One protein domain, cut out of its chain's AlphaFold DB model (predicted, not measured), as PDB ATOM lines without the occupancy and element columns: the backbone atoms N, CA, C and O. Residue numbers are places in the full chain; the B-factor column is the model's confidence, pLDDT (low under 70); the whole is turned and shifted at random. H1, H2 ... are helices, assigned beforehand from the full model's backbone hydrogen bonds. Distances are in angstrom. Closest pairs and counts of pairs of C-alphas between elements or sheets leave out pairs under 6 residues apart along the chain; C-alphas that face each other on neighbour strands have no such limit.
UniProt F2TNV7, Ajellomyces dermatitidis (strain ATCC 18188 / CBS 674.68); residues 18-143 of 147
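Overview. This is residues 18 to 143 of the 147 residues of a protein of Ajellomyces dermatitidis (strain ATCC 18188 / CBS 674.68) (UniProt F2TNV7). An open, flat frame of helices: H2 and H4 splay apart as a narrow V, with H3 in the turn that joins them, and H5 continues from the far end of H4 at an angle, making a long arm. H1 runs beside H2 across a gap, and the two are joined by a long loop whose residues 33 to 57 stick out. The printed part has 126 residues, with five named helices in the order H1, H2, H3, H4, H5 and no named strand, and its class is all helix. It is extended, with a radius of gyration of the C-alphas of 27.7 A, and spans 84 by 58 by 19 A.

Along the chain. H1 is residues 18 to 32, 21.5 A long, from C-alpha 18 at (212.841, 127.860, 154.621). H2 is residues 58 to 77, 29.0 A long. H3 is residues 85 to 90. H4, the longest helix, is residues 95 to 120, 38.8 A long, from C-alpha 95 at (226.715, 141.003, 166.420). H5 is residues 123 to 141, 27.7 A long, and ends at C-alpha 141 at (205.698, 133.781, 231.601).

Arrangement. H1 and H2 are apart. H2 and H3 are close but not clearly touching, their closest C-alphas, those of Tyr 77 and Gln 88, being 7.4 A apart. They run opposite ways at a steep tilt of 54 degrees. H2 and H4 are apart, and H4 and H5 meet only through their link. Every O i to N i+4 pair is within hydrogen-bond range in H1, H2, H3 and H5, and 20 of 22 in H4.

Size, cuts and confidence. The C-alphas of Pro 85 and Lys 143, the two farthest apart, are 85.2 A apart. The printed part has no cut. The link from H1 to H2 is long, with 25 residues. The mean pLDDT of the printed part is 70.8, and 57 residues are under 70, among them residues 18 to 56 and 118 to 128.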
ATOM      1  N   ILE A  18     212.168 128.046 153.318       54.94
ATOM      2  CA  ILE A  18     212.841 127.860 154.621       54.94
ATOM      3  C   ILE A  18     212.195 128.753 155.696       54.94
ATOM      4  O   ILE A  18     211.947 128.294 156.810       54.94
ATOM      5  N   ILE A  19     211.810 129.986 155.351       56.78
ATOM      6  CA  ILE A  19     211.162 130.926 156.286       56.78
ATOM      7  C   ILE A  19     209.755 130.438 156.681       56.78
ATOM      8  O   ILE A  19     209.358 130.541 157.842       56.78
ATOM      9  N   LEU A  20     209.018 129.836 155.740       55.50
ATOM     10  CA  LEU A  20     207.682 129.280 155.992       55.50
ATOM     11  C   LEU A  20     207.732 127.992 156.826       55.50
ATOM     12  O   LEU A  20     206.838 127.757 157.641       55.50
ATOM     13  N   ILE A  21     208.793 127.192 156.688       62.81
ATOM     14  CA  ILE A  21     209.018 126.004 157.520       62.81
ATOM     15  C   ILE A  21     209.284 126.418 158.977       62.81
ATOM     16  O   ILE A  21     208.682 125.843 159.883       62.81
ATOM     17  N   PHE A  22     210.076 127.469 159.221       58.97
ATOM     18  CA  PHE A  22     210.281 128.004 160.576       58.97
ATOM     19  C   PHE A  22     208.994 128.576 161.193       58.97
ATOM     20  O   PHE A  22     208.708 128.309 162.363       58.97
ATOM     21  N   PHE A  23     208.169 129.285 160.412       58.03
ATOM     22  CA  PHE A  23     206.865 129.783 160.874       58.03
ATOM     23  C   PHE A  23     205.882 128.647 161.209       58.03
ATOM     24  O   PHE A  23     205.141 128.729 162.190       58.03
ATOM     25  N   SER A  24     205.902 127.559 160.433       60.09
ATOM     26  CA  SER A  24     205.044 126.392 160.664       60.09
ATOM     27  C   SER A  24     205.482 125.582 161.890       60.09
ATOM     28  O   SER A  24     204.640 125.190 162.699       60.09
ATOM     29  N   ILE A  25     206.792 125.402 162.100       63.03
ATOM     30  CA  ILE A  25     207.323 124.727 163.295       63.03
ATOM     31  C   ILE A  25     207.002 125.543 164.559       63.03
ATOM     32  O   ILE A  25     206.556 124.964 165.549       63.03
ATOM     33  N   ALA A  26     207.112 126.876 164.513       57.66
ATOM     34  CA  ALA A  26     206.728 127.746 165.629       57.66
ATOM     35  C   ALA A  26     205.229 127.634 165.982       57.66
ATOM     36  O   ALA A  26     204.878 127.538 167.161       57.66
ATOM     37  N   ALA A  27     204.344 127.566 164.980       56.16
ATOM     38  CA  ALA A  27     202.909 127.351 165.193       56.16
ATOM     39  C   ALA A  27     202.603 125.971 165.814       56.16
ATOM     40  O   ALA A  27     201.741 125.854 166.687       56.16
ATOM     41  N   ILE A  28     203.343 124.931 165.417       59.78
ATOM     42  CA  ILE A  28     203.195 123.569 165.955       59.78
ATOM     43  C   ILE A  28     203.690 123.484 167.410       59.78
ATOM     44  O   ILE A  28     203.072 122.796 168.226       59.78
ATOM     45  N   THR A  29     204.752 124.211 167.772       58.41
ATOM     46  CA  THR A  29     205.248 124.273 169.158       58.41
ATOM     47  C   THR A  29     204.267 124.992 170.091       58.41
ATOM     48  O   THR A  29     204.049 124.513 171.203       58.41
ATOM     49  N   ILE A  30     203.609 126.068 169.637       54.47
ATOM     50  CA  ILE A  30     202.561 126.767 170.411       54.47
ATOM     51  C   ILE A  30     201.313 125.877 170.587       54.47
ATOM     52  O   ILE A  30     200.704 125.869 171.653       54.47
ATOM     53  N   ALA A  31     200.950 125.067 169.585       49.44
ATOM     54  CA  ALA A  31     199.789 124.172 169.665       49.44
ATOM     55  C   ALA A  31     200.000 122.946 170.579       49.44
ATOM     56  O   ALA A  31     199.028 122.362 171.060       49.44
ATOM     57  N   ARG A  32     201.251 122.537 170.840       51.62
ATOM     58  CA  ARG A  32     201.566 121.364 171.678       51.62
ATOM     59  C   ARG A  32     201.649 121.677 173.181       51.62
ATOM     60  O   ARG A  32     201.641 120.744 173.980       51.62
ATOM     61  N   SER A  33     201.677 122.948 173.590       44.38
ATOM     62  CA  SER A  33     201.819 123.332 175.004       44.38
ATOM     63  C   SER A  33     200.511 123.381 175.806       44.38
ATOM     64  O   SER A  33     200.553 123.785 176.965       44.38
ATOM     65  N   ASN A  34     199.363 122.974 175.245       51.94
ATOM     66  CA  ASN A  34     198.104 122.899 175.997       51.94
ATOM     67  C   ASN A  34     197.586 121.458 176.187       51.94
ATOM     68  O   ASN A  34     196.665 121.041 175.482       51.94
ATOM     69  N   PRO A  35     198.138 120.689 177.144       52.12
ATOM     70  CA  PRO A  35     197.500 119.473 177.619       52.12
ATOM     71  C   PRO A  35     197.209 119.563 179.123       52.12
ATOM     72  O   PRO A  35     198.074 119.214 179.907       52.12
ATOM     73  N   THR A  36     196.011 119.981 179.541       39.59
ATOM     74  CA  THR A  36     195.426 119.702 180.882       39.59
ATOM     75  C   THR A  36     194.023 120.319 180.929       39.59
ATOM     76  O   THR A  36     193.879 121.474 180.563       39.59
ATOM     77  N   HIS A  37     192.929 119.718 181.388       41.81
ATOM     78  CA  HIS A  37     192.633 118.423 181.988       41.81
ATOM     79  C   HIS A  37     191.103 118.296 181.866       41.81
ATOM     80  O   HIS A  37     190.382 119.195 182.302       41.81
ATOM     81  N   THR A  38     190.573 117.228 181.268       44.69
ATOM     82  CA  THR A  38     189.125 116.993 181.296       44.69
ATOM     83  C   THR A  38     188.764 116.586 182.727       44.69
ATOM     84  O   THR A  38     189.243 115.579 183.247       44.69
ATOM     85  N   LYS A  39     187.989 117.410 183.433       43.97
ATOM     86  CA  LYS A  39     187.285 116.982 184.645       43.97
ATOM     87  C   LYS A  39     185.795 117.123 184.378       43.97
ATOM     88  O   LYS A  39     185.292 118.222 184.180       43.97
ATOM     89  N   THR A  40     185.113 115.984 184.342       49.78
ATOM     90  CA  THR A  40     183.656 115.870 184.400       49.78
ATOM     91  C   THR A  40     183.187 116.383 185.761       49.78
ATOM     92  O   THR A  40     183.520 115.782 186.782       49.78
ATOM     93  N   ILE A  41     182.465 117.505 185.792       52.12
ATOM     94  CA  ILE A  41     181.972 118.142 187.024       52.12
ATOM     95  C   ILE A  41     180.460 118.431 186.837       52.12
ATOM     96  O   ILE A  41     180.085 118.930 185.775       52.12
ATOM     97  N   PRO A  42     179.591 118.077 187.809       47.66
ATOM     98  CA  PRO A  42     178.121 118.136 187.714       47.66
ATOM     99  C   PRO A  42     177.527 119.558 187.554       47.66
ATOM    100  O   PRO A  42     178.201 120.548 187.854       47.66
ATOM    101  N   PRO A  43     176.257 119.678 187.099       53.16
ATOM    102  CA  PRO A  43     175.726 120.834 186.358       53.16
ATOM    103  C   PRO A  43     175.295 122.040 187.217       53.16
ATOM    104  O   PRO A  43     174.331 122.723 186.883       53.16
ATOM    105  N   THR A  44     175.989 122.337 188.317       53.06
ATOM    106  CA  THR A  44     175.584 123.422 189.239       53.06
ATOM    107  C   THR A  44     176.514 124.645 189.202       53.06
ATOM    108  O   THR A  44     176.123 125.722 189.631       53.06
ATOM    109  N   TYR A  45     177.706 124.549 188.604       49.06
ATOM    110  CA  TYR A  45     178.703 125.639 188.571       49.06
ATOM    111  C   TYR A  45     178.790 126.370 187.212       49.06
ATOM    112  O   TYR A  45     179.845 126.880 186.841       49.06
ATOM    113  N   LEU A  46     177.694 126.408 186.446       55.53
ATOM    114  CA  LEU A  46     177.673 126.832 185.034       55.53
ATOM    115  C   LEU A  46     177.580 128.358 184.799       55.53
ATOM    116  O   LEU A  46     177.597 128.775 183.647       55.53
ATOM    117  N   PHE A  47     177.480 129.210 185.830       49.78
ATOM    118  CA  PHE A  47     177.146 130.634 185.603       49.78
ATOM    119  C   PHE A  47     178.018 131.690 186.310       49.78
ATOM    120  O   PHE A  47     177.767 132.875 186.129       49.78
ATOM    121  N   LEU A  48     179.052 131.331 187.089       42.59
ATOM    122  CA  LEU A  48     179.779 132.340 187.894       42.59
ATOM    123  C   LEU A  48     181.312 132.198 187.968       42.59
ATOM    124  O   LEU A  48     181.935 132.830 188.812       42.59
ATOM    125  N   HIS A  49     181.958 131.433 187.080       45.94
ATOM    126  CA  HIS A  49     183.435 131.361 187.037       45.94
ATOM    127  C   HIS A  49     184.048 131.666 185.652       45.94
ATOM    128  O   HIS A  49     185.211 131.375 185.380       45.94
ATOM    129  N   THR A  50     183.289 132.296 184.756       52.72
ATOM    130  CA  THR A  50     183.718 132.634 183.386       52.72
ATOM    131  C   THR A  50     184.433 133.983 183.250       52.72
ATOM    132  O   THR A  50     184.420 134.571 182.174       52.72
ATOM    133  N   ILE A  51     185.131 134.458 184.288       45.00
ATOM    134  CA  ILE A  51     186.160 135.504 184.138       45.00
ATOM    135  C   ILE A  51     187.366 135.171 185.029       45.00
ATOM    136  O   ILE A  51     187.703 135.901 185.954       45.00
ATOM    137  N   HIS A  52     188.038 134.050 184.766       49.72
ATOM    138  CA  HIS A  52     189.471 133.992 185.051       49.72
ATOM    139  C   HIS A  52     190.183 134.332 183.739       49.72
ATOM    140  O   HIS A  52     190.088 133.537 182.797       49.72
ATOM    141  N   PRO A  53     190.832 135.505 183.607       53.88
ATOM    142  CA  PRO A  53     191.627 135.791 182.425       53.88
ATOM    143  C   PRO A  53     192.698 134.708 182.341       53.88
ATOM    144  O   PRO A  53     193.476 134.535 183.278       53.88
ATOM    145  N   ALA A  54     192.711 133.939 181.250       52.41
ATOM    146  CA  ALA A  54     193.812 133.033 180.971       52.41
ATOM    147  C   ALA A  54     195.095 133.871 180.998       52.41
ATOM    148  O   ALA A  54     195.327 134.718 180.134       52.41
ATOM    149  N   ASN A  55     195.863 133.705 182.071       59.50
ATOM    150  CA  ASN A  55     197.052 134.479 182.354       59.50
ATOM    151  C   ASN A  55     198.032 134.277 181.193       59.50
ATOM    152  O   ASN A  55     198.445 133.150 180.917       59.50
ATOM    153  N   MET A  56     198.387 135.355 180.491       59.06
ATOM    154  CA  MET A  56     199.451 135.322 179.491       59.06
ATOM    155  C   MET A  56     200.713 134.813 180.185       59.06
ATOM    156  O   MET A  56     201.230 135.451 181.106       59.06
ATOM    157  N   THR A  57     201.200 133.640 179.784       78.00
ATOM    158  CA  THR A  57     202.415 133.091 180.378       78.00
ATOM    159  C   THR A  57     203.551 134.061 180.051       78.00
ATOM    160  O   THR A  57     203.780 134.419 178.896       78.00
ATOM    161  N   ARG A  58     204.274 134.546 181.067       70.25
ATOM    162  CA  ARG A  58     205.440 135.435 180.869       70.25
ATOM    163  C   ARG A  58     206.475 134.819 179.916       70.25
ATOM    164  O   ARG A  58     207.179 135.532 179.202       70.25
ATOM    165  N   ALA A  59     206.488 133.489 179.849       74.62
ATOM    166  CA  ALA A  59     207.213 132.703 178.864       74.62
ATOM    167  C   ALA A  59     206.814 133.045 177.415       74.62
ATOM    168  O   ALA A  59     207.691 133.302 176.594       74.62
ATOM    169  N   GLN A  60     205.518 133.128 177.099       77.75
ATOM    170  CA  GLN A  60     205.044 133.464 175.754       77.75
ATOM    171  C   GLN A  60     205.360 134.911 175.360       77.75
ATOM    172  O   GLN A  60     205.693 135.174 174.206       77.75
ATOM    173  N   GLN A  61     205.335 135.836 176.322       79.38
ATOM    174  CA  GLN A  61     205.756 137.221 176.094       79.38
ATOM    175  C   GLN A  61     207.263 137.324 175.797       79.38
ATOM    176  O   GLN A  61     207.680 138.126 174.969       79.38
ATOM    177  N   THR A  62     208.091 136.500 176.439       85.25
ATOM    178  CA  THR A  62     209.539 136.472 176.169       85.25
ATOM    179  C   THR A  62     209.827 135.830 174.810       85.25
ATOM    180  O   THR A  62     210.680 136.305 174.061       85.25
ATOM    181  N   LEU A  63     209.069 134.789 174.454       87.31
ATOM    182  CA  LEU A  63     209.192 134.100 173.172       87.31
ATOM    183  C   LEU A  63     208.878 135.031 171.996       87.31
ATOM    184  O   LEU A  63     209.630 135.042 171.022       87.31
ATOM    185  N   SER A  64     207.821 135.844 172.085       86.81
ATOM    186  CA  SER A  64     207.483 136.789 171.014       86.81
ATOM    187  C   SER A  64     208.568 137.849 170.807       86.81
ATOM    188  O   SER A  64     208.889 138.175 169.667       86.81
ATOM    189  N   VAL A  65     209.187 138.335 171.885       87.56
ATOM    190  CA  VAL A  65     210.287 139.311 171.823       87.56
ATOM    191  C   VAL A  65     211.542 138.702 171.194       87.56
ATOM    192  O   VAL A  65     212.130 139.305 170.298       87.56
ATOM    193  N   ILE A  66     211.931 137.488 171.602       87.38
ATOM    194  CA  ILE A  66     213.089 136.782 171.022       87.38
ATOM    195  C   ILE A  66     212.876 136.528 169.526       87.38
ATOM    196  O   ILE A  66     213.793 136.723 168.721       87.38
ATOM    197  N   LEU A  67     211.660 136.135 169.139       88.19
ATOM    198  CA  LEU A  67     211.302 135.895 167.743       88.19
ATOM    199  C   LEU A  67     211.385 137.186 166.920       88.19
ATOM    200  O   LEU A  67     211.906 137.166 165.806       88.19
ATOM    201  N   LEU A  68     210.944 138.316 167.478       90.19
ATOM    202  CA  LEU A  68     211.027 139.623 166.825       90.19
ATOM    203  C   LEU A  68     212.488 140.049 166.607       90.19
ATOM    204  O   LEU A  68     212.855 140.428 165.496       90.19
ATOM    205  N   ILE A  69     213.345 139.906 167.621       89.31
ATOM    206  CA  ILE A  69     214.782 140.219 167.520       89.31
ATOM    207  C   ILE A  69     215.462 139.336 166.464       89.31
ATOM    208  O   ILE A  69     216.229 139.832 165.640       89.31
ATOM    209  N   THR A  70     215.142 138.040 166.448       87.31
ATOM    210  CA  THR A  70     215.681 137.095 165.456       87.31
ATOM    211  C   THR A  70     215.224 137.447 164.038       87.31
ATOM    212  O   THR A  70     216.029 137.425 163.107       87.31
ATOM    213  N   SER A  71     213.952 137.824 163.875       87.94
ATOM    214  CA  SER A  71     213.394 138.288 162.598       87.94
ATOM    215  C   SER A  71     214.110 139.544 162.090       87.94
ATOM    216  O   SER A  71     214.507 139.612 160.926       87.94
ATOM    217  N   LEU A  72     214.356 140.509 162.981       87.69
ATOM    218  CA  LEU A  72     215.064 141.743 162.654       87.69
ATOM    219  C   LEU A  72     216.520 141.474 162.238       87.69
ATOM    220  O   LEU A  72     216.967 142.001 161.223       87.69
ATOM    221  N   TYR A  73     217.243 140.619 162.967       84.06
ATOM    222  CA  TYR A  73     218.619 140.239 162.621       84.06
ATOM    223  C   TYR A  73     218.716 139.636 161.214       84.06
ATOM    224  O   TYR A  73     219.590 140.012 160.431       84.06
ATOM    225  N   LEU A  74     217.784 138.746 160.860       81.56
ATOM    226  CA  LEU A  74     217.765 138.112 159.543       81.56
ATOM    227  C   LEU A  74     217.482 139.126 158.423       81.56
ATOM    228  O   LEU A  74     218.115 139.073 157.372       81.56
ATOM    229  N   ALA A  75     216.582 140.087 158.658       83.44
ATOM    230  CA  ALA A  75     216.294 141.159 157.703       83.44
ATOM    231  C   ALA A  75     217.524 142.045 157.421       83.44
ATOM    232  O   ALA A  75     217.744 142.453 156.277       83.44
ATOM    233  N   LEU A  76     218.347 142.304 158.444       78.56
ATOM    234  CA  LEU A  76     219.616 143.024 158.301       78.56
ATOM    235  C   LEU A  76     220.678 142.170 157.587       78.56
ATOM    236  O   LEU A  76     221.420 142.691 156.755       78.56
ATOM    237  N   TYR A  77     220.721 140.862 157.858       77.44
ATOM    238  CA  TYR A  77     221.647 139.928 157.211       77.44
ATOM    239  C   TYR A  77     221.395 139.794 155.700       77.44
ATOM    240  O   TYR A  77     222.343 139.760 154.921       77.44
ATOM    241  N   LEU A  78     220.129 139.786 155.263       76.06
ATOM    242  CA  LEU A  78     219.766 139.710 153.840       76.06
ATOM    243  C   LEU A  78     219.990 141.028 153.069       76.06
ATOM    244  O   LEU A  78     219.864 141.039 151.847       76.06
ATOM    245  N   GLY A  79     220.315 142.133 153.750       72.50
ATOM    246  CA  GLY A  79     220.631 143.408 153.100       72.50
ATOM    247  C   GLY A  79     219.449 144.159 152.510       72.50
ATOM    248  O   GLY A  79     219.609 144.914 151.556       72.50
ATOM    249  N   LEU A  80     218.264 144.003 153.106       67.25
ATOM    250  CA  LEU A  80     217.063 144.734 152.691       67.25
ATOM    251  C   LEU A  80     217.168 146.255 152.939       67.25
ATOM    252  O   LEU A  80     216.406 147.033 152.371       67.25
ATOM    253  N   VAL A  81     218.128 146.682 153.767       72.19
ATOM    254  CA  VAL A  81     218.477 148.087 154.009       72.19
ATOM    255  C   VAL A  81     219.833 148.372 153.354       72.19
ATOM    256  O   VAL A  81     220.796 147.675 153.677       72.19
ATOM    257  N   PRO A  82     219.949 149.385 152.472       66.69
ATOM    258  CA  PRO A  82     221.224 149.757 151.868       66.69
ATOM    259  C   PRO A  82     222.149 150.362 152.935       66.69
ATOM    260  O   PRO A  82     222.047 151.537 153.284       66.69
ATOM    261  N   LEU A  83     223.038 149.533 153.480       69.31
ATOM    262  CA  LEU A  83     224.083 149.913 154.430       69.31
ATOM    263  C   LEU A  83     225.453 149.865 153.742       69.31
ATOM    264  O   LEU A  83     225.622 149.251 152.691       69.31
ATOM    265  N   ASN A  84     226.449 150.531 154.332       72.81
ATOM    266  CA  ASN A  84     227.824 150.495 153.831       72.81
ATOM    267  C   ASN A  84     228.337 149.034 153.808       72.81
ATOM    268  O   ASN A  84     228.227 148.354 154.836       72.81
ATOM    269  N   PRO A  85     228.931 148.559 152.692       71.50
ATOM    270  CA  PRO A  85     229.372 147.167 152.539       71.50
ATOM    271  C   PRO A  85     230.373 146.724 153.611       71.50
ATOM    272  O   PRO A  85     230.395 145.556 153.989       71.50
ATOM    273  N   THR A  86     231.158 147.657 154.151       73.12
ATOM    274  CA  THR A  86     232.118 147.388 155.234       73.12
ATOM    275  C   THR A  86     231.402 146.934 156.508       73.12
ATOM    276  O   THR A  86     231.801 145.982 157.166       73.12
ATOM    277  N   ILE A  87     230.287 147.586 156.850       75.19
ATOM    278  CA  ILE A  87     229.544 147.293 158.083       75.19
ATOM    279  C   ILE A  87     228.765 145.983 157.933       75.19
ATOM    280  O   ILE A  87     228.662 145.197 158.874       75.19
ATOM    281  N   GLN A  88     228.236 145.731 156.739       74.19
ATOM    282  CA  GLN A  88     227.423 144.555 156.464       74.19
ATOM    283  C   GLN A  88     228.219 143.248 156.496       74.19
ATOM    284  O   GLN A  88     227.729 142.260 157.041       74.19
ATOM    285  N   ASN A  89     229.439 143.253 155.961       76.31
ATOM    286  CA  ASN A  89     230.266 142.050 155.900       76.31
ATOM    287  C   ASN A  89     231.005 141.771 157.213       76.31
ATOM    288  O   ASN A  89     231.136 140.608 157.584       76.31
ATOM    289  N   ASP A  90     231.430 142.812 157.939       80.00
ATOM    290  CA  ASP A  90     232.321 142.625 159.089       80.00
ATOM    291  C   ASP A  90     231.594 142.717 160.440       80.00
ATOM    292  O   ASP A  90     231.898 141.956 161.357       80.00
ATOM    293  N   ILE A  91     230.610 143.618 160.587       81.06
ATOM    294  CA  ILE A  91     229.941 143.880 161.879       81.06
ATOM    295  C   ILE A  91     228.684 143.027 162.083       81.06
ATOM    296  O   ILE A  91     228.459 142.510 163.181       81.06
ATOM    297  N   ILE A  92     227.844 142.869 161.058       83.50
ATOM    298  CA  ILE A  92     226.583 142.117 161.189       83.50
ATOM    299  C   ILE A  92     226.801 140.653 161.621       83.50
ATOM    300  O   ILE A  92     226.096 140.224 162.536       83.50
ATOM    301  N   PRO A  93     227.765 139.882 161.075       83.12
ATOM    302  CA  PRO A  93     227.939 138.489 161.489       83.12
ATOM    303  C   PRO A  93     228.498 138.319 162.912       83.12
ATOM    304  O   PRO A  93     228.259 137.281 163.528       83.12
ATOM    305  N   VAL A  94     229.200 139.315 163.470       86.94
ATOM    306  CA  VAL A  94     229.765 139.242 164.837       86.94
ATOM    307  C   VAL A  94     228.806 139.739 165.925       86.94
ATOM    308  O   VAL A  94     228.979 139.431 167.104       86.94
ATOM    309  N   LEU A  95     227.754 140.462 165.539       86.31
ATOM    310  CA  LEU A  95     226.715 141.003 166.420       86.31
ATOM    311  C   LEU A  95     226.068 139.967 167.372       86.31
ATOM    312  O   LEU A  95     225.939 140.273 168.562       86.31
ATOM    313  N   PRO A  96     225.694 138.741 166.940       87.44
ATOM    314  CA  PRO A  96     225.144 137.730 167.851       87.44
ATOM    315  C   PRO A  96     226.167 137.211 168.871       87.44
ATOM    316  O   PRO A  96     225.800 136.878 169.995       87.44
ATOM    317  N   PHE A  97     227.453 137.166 168.519       89.12
ATOM    318  CA  PHE A  97     228.502 136.777 169.463       89.12
ATOM    319  C   PHE A  97     228.752 137.884 170.496       89.12
ATOM    320  O   PHE A  97     228.862 137.621 171.695       89.12
ATOM    321  N   TYR A  98     228.754 139.140 170.044       90.75
ATOM    322  CA  TYR A  98     228.895 140.302 170.917       90.75
ATOM    323  C   TYR A  98     227.730 140.432 171.911       90.75
ATOM    324  O   TYR A  98     227.953 140.668 173.099       90.75
ATOM    325  N   SER A  99     226.486 140.224 171.464       89.12
ATOM    326  CA  SER A  99     225.319 140.280 172.355       89.12
ATOM    327  C   SER A  99     225.369 139.201 173.442       89.12
ATOM    328  O   SER A  99     225.053 139.487 174.598       89.12
ATOM    329  N   LEU A 100     225.851 137.997 173.117       91.00
ATOM    330  CA  LEU A 100     226.062 136.921 174.086       91.00
ATOM    331  C   LEU A 100     227.118 137.306 175.132       91.00
ATOM    332  O   LEU A 100     226.891 137.114 176.329       91.00
ATOM    333  N   MET A 101     228.229 137.917 174.706       94.31
ATOM    334  CA  MET A 101     229.273 138.411 175.613       94.31
ATOM    335  C   MET A 101     228.722 139.444 176.608       94.31
ATOM    336  O   MET A 101     228.964 139.338 177.813       94.31
ATOM    337  N   VAL A 102     227.941 140.415 176.124       94.06
ATOM    338  CA  VAL A 102     227.331 141.458 176.967       94.06
ATOM    339  C   VAL A 102     226.318 140.863 177.948       94.06
ATOM    340  O   VAL A 102     226.312 141.243 179.117       94.06
ATOM    341  N   ILE A 103     225.498 139.899 177.516       93.56
ATOM    342  CA  ILE A 103     224.549 139.200 178.400       93.56
ATOM    343  C   ILE A 103     225.294 138.424 179.496       93.56
ATOM    344  O   ILE A 103     224.887 138.469 180.660       93.56
ATOM    345  N   GLY A 104     226.406 137.766 179.154       93.50
ATOM    346  CA  GLY A 104     227.258 137.072 180.122       93.50
ATOM    347  C   GLY A 104     227.859 138.022 181.161       93.50
ATOM    348  O   GLY A 104     227.744 137.779 182.363       93.50
ATOM    349  N   ALA A 105     228.422 139.147 180.714       94.94
ATOM    350  CA  ALA A 105     228.957 140.179 181.602       94.94
ATOM    351  C   ALA A 105     227.866 140.800 182.491       94.94
ATOM    352  O   ALA A 105     228.087 141.015 183.681       94.94
ATOM    353  N   TYR A 106     226.666 141.028 181.950       93.69
ATOM    354  CA  TYR A 106     225.522 141.542 182.701       93.69
ATOM    355  C   TYR A 106     225.066 140.577 183.804       93.69
ATOM    356  O   TYR A 106     224.794 141.012 184.924       93.69
ATOM    357  N   MET A 107     225.017 139.268 183.529       90.94
ATOM    358  CA  MET A 107     224.715 138.259 184.552       90.94
ATOM    359  C   MET A 107     225.775 138.229 185.654       90.94
ATOM    360  O   MET A 107     225.416 138.202 186.832       90.94
ATOM    361  N   LEU A 108     227.059 138.293 185.284       92.25
ATOM    362  CA  LEU A 108     228.152 138.347 186.256       92.25
ATOM    363  C   LEU A 108     228.074 139.609 187.119       92.25
ATOM    364  O   LEU A 108     228.194 139.528 188.338       92.25
ATOM    365  N   PHE A 109     227.834 140.765 186.500       93.06
ATOM    366  CA  PHE A 109     227.729 142.042 187.197       93.06
ATOM    367  C   PHE A 109     226.546 142.065 188.165       93.06
ATOM    368  O   PHE A 109     226.695 142.495 189.303       93.06
ATOM    369  N   ARG A 110     225.379 141.549 187.761       88.12
ATOM    370  CA  ARG A 110     224.211 141.460 188.651       88.12
ATOM    371  C   ARG A 110     224.446 140.545 189.845       88.12
ATOM    372  O   ARG A 110     224.001 140.871 190.942       88.12
ATOM    373  N   LEU A 111     225.131 139.423 189.639       90.62
ATOM    374  CA  LEU A 111     225.505 138.526 190.728       90.62
ATOM    375  C   LEU A 111     226.529 139.193 191.653       90.62
ATOM    376  O   LEU A 111     226.343 139.189 192.866       90.62
ATOM    377  N   GLY A 112     227.563 139.816 191.081       89.75
ATOM    378  CA  GLY A 112     228.592 140.541 191.826       89.75
ATOM    379  C   GLY A 112     228.013 141.688 192.651       89.75
ATOM    380  O   GLY A 112     228.342 141.816 193.825       89.75
ATOM    381  N   TRP A 113     227.087 142.460 192.080       87.31
ATOM    382  CA  TRP A 113     226.367 143.516 192.792       87.31
ATOM    383  C   TRP A 113     225.497 142.960 193.923       87.31
ATOM    384  O   TRP A 113     225.464 143.532 195.005       87.31
ATOM    385  N   GLY A 114     224.827 141.823 193.703       84.62
ATOM    386  CA  GLY A 114     224.062 141.139 194.746       84.62
ATOM    387  C   GLY A 114     224.938 140.702 195.920       84.62
ATOM    388  O   GLY A 114     224.600 140.984 197.062       84.62
ATOM    389  N   VAL A 115     226.090 140.082 195.646       84.19
ATOM    390  CA  VAL A 115     227.059 139.678 196.684       84.19
ATOM    391  C   VAL A 115     227.635 140.892 197.412       84.19
ATOM    392  O   VAL A 115     227.739 140.870 198.634       84.19
ATOM    393  N   TYR A 116     227.961 141.960 196.683       80.94
ATOM    394  CA  TYR A 116     228.458 143.205 197.269       80.94
ATOM    395  C   TYR A 116     227.416 143.869 198.188       80.94
ATOM    396  O   TYR A 116     227.766 144.356 199.257       80.94
ATOM    397  N   ALA A 117     226.133 143.827 197.818       76.69
ATOM    398  CA  ALA A 117     225.039 144.416 198.592       76.69
ATOM    399  C   ALA A 117     224.573 143.566 199.796       76.69
ATOM    400  O   ALA A 117     223.883 144.087 200.667       76.69
ATOM    401  N   PHE A 118     224.940 142.279 199.886       61.62
ATOM    402  CA  PHE A 118     224.608 141.427 201.044       61.62
ATOM    403  C   PHE A 118     225.461 141.710 202.293       61.62
ATOM    404  O   PHE A 118     225.178 141.155 203.353       61.62
ATOM    405  N   ASN A 119     226.473 142.578 202.205       61.00
ATOM    406  CA  ASN A 119     227.328 142.919 203.344       61.00
ATOM    407  C   ASN A 119     226.688 143.910 204.348       61.00
ATOM    408  O   ASN A 119     227.260 144.136 205.408       61.00
ATOM    409  N   ASP A 120     225.494 144.447 204.067       60.25
ATOM    410  CA  ASP A 120     224.841 145.478 204.897       60.25
ATOM    411  C   ASP A 120     223.586 144.981 205.645       60.25
ATOM    412  O   ASP A 120     222.619 145.719 205.822       60.25
ATOM    413  N   VAL A 121     223.570 143.729 206.125       58.56
ATOM    414  CA  VAL A 121     222.491 143.244 207.014       58.56
ATOM    415  C   VAL A 121     223.024 142.684 208.337       58.56
ATOM    416  O   VAL A 121     222.919 141.492 208.597       58.56
ATOM    417  N   PRO A 122     223.566 143.522 209.235       59.41
ATOM    418  CA  PRO A 122     223.503 143.261 210.671       59.41
ATOM    419  C   PRO A 122     222.178 143.764 211.287       59.41
ATOM    420  O   PRO A 122     221.675 143.173 212.240       59.41
ATOM    421  N   GLU A 123     221.560 144.805 210.718       57.06
ATOM    422  CA  GLU A 123     220.437 145.536 211.334       57.06
ATOM    423  C   GLU A 123     219.117 144.741 211.362       57.06
ATOM    424  O   GLU A 123     218.447 144.678 212.394       57.06
ATOM    425  N   ALA A 124     218.764 144.049 210.271       59.56
ATOM    426  CA  ALA A 124     217.531 143.250 210.224       59.56
ATOM    427  C   ALA A 124     217.632 141.940 211.028       59.56
ATOM    428  O   ALA A 124     216.616 141.351 211.401       59.56
ATOM    429  N   HIS A 125     218.850 141.472 211.323       60.31
ATOM    430  CA  HIS A 125     219.051 140.326 212.208       60.31
ATOM    431  C   HIS A 125     218.879 140.715 213.680       60.31
ATOM    432  O   HIS A 125     218.274 139.950 214.431       60.31
ATOM    433  N   GLU A 126     219.323 141.907 214.093       62.47
ATOM    434  CA  GLU A 126     219.104 142.389 215.462       62.47
ATOM    435  C   GLU A 126     217.625 142.649 215.776       62.47
ATOM    436  O   GLU A 126     217.176 142.345 216.886       62.47
ATOM    437  N   SER A 127     216.843 143.173 214.825       64.62
ATOM    438  CA  SER A 127     215.410 143.422 215.043       64.62
ATOM    439  C   SER A 127     214.618 142.119 215.202       64.62
ATOM    440  O   SER A 127     213.858 141.973 216.159       64.62
ATOM    441  N   LEU A 128     214.865 141.127 214.339       64.19
ATOM    442  CA  LEU A 128     214.206 139.819 214.419       64.19
ATOM    443  C   LEU A 128     214.639 139.023 215.663       64.19
ATOM    444  O   LEU A 128     213.824 138.318 216.257       64.19
ATOM    445  N   GLN A 129     215.893 139.151 216.115       71.88
ATOM    446  CA  GLN A 129     216.329 138.518 217.367       71.88
ATOM    447  C   GLN A 129     215.680 139.143 218.608       71.88
ATOM    448  O   GLN A 129     215.369 138.413 219.552       71.88
ATOM    449  N   LYS A 130     215.421 140.458 218.608       79.06
ATOM    450  CA  LYS A 130     214.657 141.114 219.683       79.06
ATOM    451  C   LYS A 130     213.225 140.585 219.762       79.06
ATOM    452  O   LYS A 130     212.788 140.233 220.855       79.06
ATOM    453  N   GLU A 131     212.542 140.441 218.628       78.75
ATOM    454  CA  GLU A 131     211.185 139.872 218.582       78.75
ATOM    455  C   GLU A 131     211.147 138.414 219.082       78.75
ATOM    456  O   GLU A 131     210.255 138.035 219.843       78.75
ATOM    457  N   ILE A 132     212.154 137.596 218.745       78.00
ATOM    458  CA  ILE A 132     212.267 136.210 219.240       78.00
ATOM    459  C   ILE A 132     212.492 136.167 220.759       78.00
ATOM    460  O   ILE A 132     211.913 135.320 221.444       78.00
ATOM    461  N   LEU A 133     213.326 137.059 221.303       80.44
ATOM    462  CA  LEU A 133     213.573 137.145 222.747       80.44
ATOM    463  C   LEU A 133     212.315 137.568 223.510       80.44
ATOM    464  O   LEU A 133     212.024 137.017 224.574       80.44
ATOM    465  N   GLU A 134     211.550 138.505 222.959       82.75
ATOM    466  CA  GLU A 134     210.297 138.962 223.553       82.75
ATOM    467  C   GLU A 134     209.233 137.854 223.533       82.75
ATOM    468  O   GLU A 134     208.633 137.560 224.571       82.75
ATOM    469  N   ALA A 135     209.090 137.139 222.410       80.56
ATOM    470  CA  ALA A 135     208.219 135.968 222.306       80.56
ATOM    471  C   ALA A 135     208.636 134.837 223.271       80.56
ATOM    472  O   ALA A 135     207.782 134.251 223.940       80.56
ATOM    473  N   LYS A 136     209.941 134.561 223.421       75.94
ATOM    474  CA  LYS A 136     210.454 133.575 224.396       75.94
ATOM    475  C   LYS A 136     210.151 133.969 225.843       75.94
ATOM    476  O   LYS A 136     209.787 133.106 226.642       75.94
ATOM    477  N   ASN A 137     210.273 135.248 226.190       77.00
ATOM    478  CA  ASN A 137     209.943 135.730 227.531       77.00
ATOM    479  C   ASN A 137     208.443 135.620 227.821       77.00
ATOM    480  O   ASN A 137     208.068 135.153 228.897       77.00
ATOM    481  N   GLN A 138     207.589 135.956 226.852       73.19
ATOM    482  CA  GLN A 138     206.140 135.778 226.979       73.19
ATOM    483  C   GLN A 138     205.754 134.298 227.145       73.19
ATOM    484  O   GLN A 138     204.933 133.974 228.003       73.19
ATOM    485  N   LEU A 139     206.390 133.382 226.405       66.75
ATOM    486  CA  LEU A 139     206.160 131.937 226.540       66.75
ATOM    487  C   LEU A 139     206.645 131.380 227.894       66.75
ATOM    488  O   LEU A 139     205.941 130.578 228.510       66.75
ATOM    489  N   ARG A 140     207.779 131.871 228.423       69.19
ATOM    490  CA  ARG A 140     208.246 131.538 229.786       69.19
ATOM    491  C   ARG A 140     207.300 132.052 230.870       69.19
ATOM    492  O   ARG A 140     207.051 131.340 231.842       69.19
ATOM    493  N   MET A 141     206.735 133.250 230.703       69.56
ATOM    494  CA  MET A 141     205.698 133.781 231.601       69.56
ATOM    495  C   MET A 141     204.401 132.966 231.524       69.56
ATOM    496  O   MET A 141     203.745 132.766 232.545       69.56
ATOM    497  N   ALA A 142     204.070 132.436 230.343       70.88
ATOM    498  CA  ALA A 142     202.958 131.508 230.135       70.88
ATOM    499  C   ALA A 142     203.232 130.077 230.657       70.88
ATOM    500  O   ALA A 142     202.361 129.216 230.548       70.88
ATOM    501  N   LYS A 143     204.401 129.829 231.274       59.16
ATOM    502  CA  LYS A 143     204.793 128.574 231.946       59.16
ATOM    503  C   LYS A 143     204.751 127.331 231.040       59.16
ATOM    504  O   LYS A 143     204.549 126.220 231.530       59.16
TER     505      LYS A 143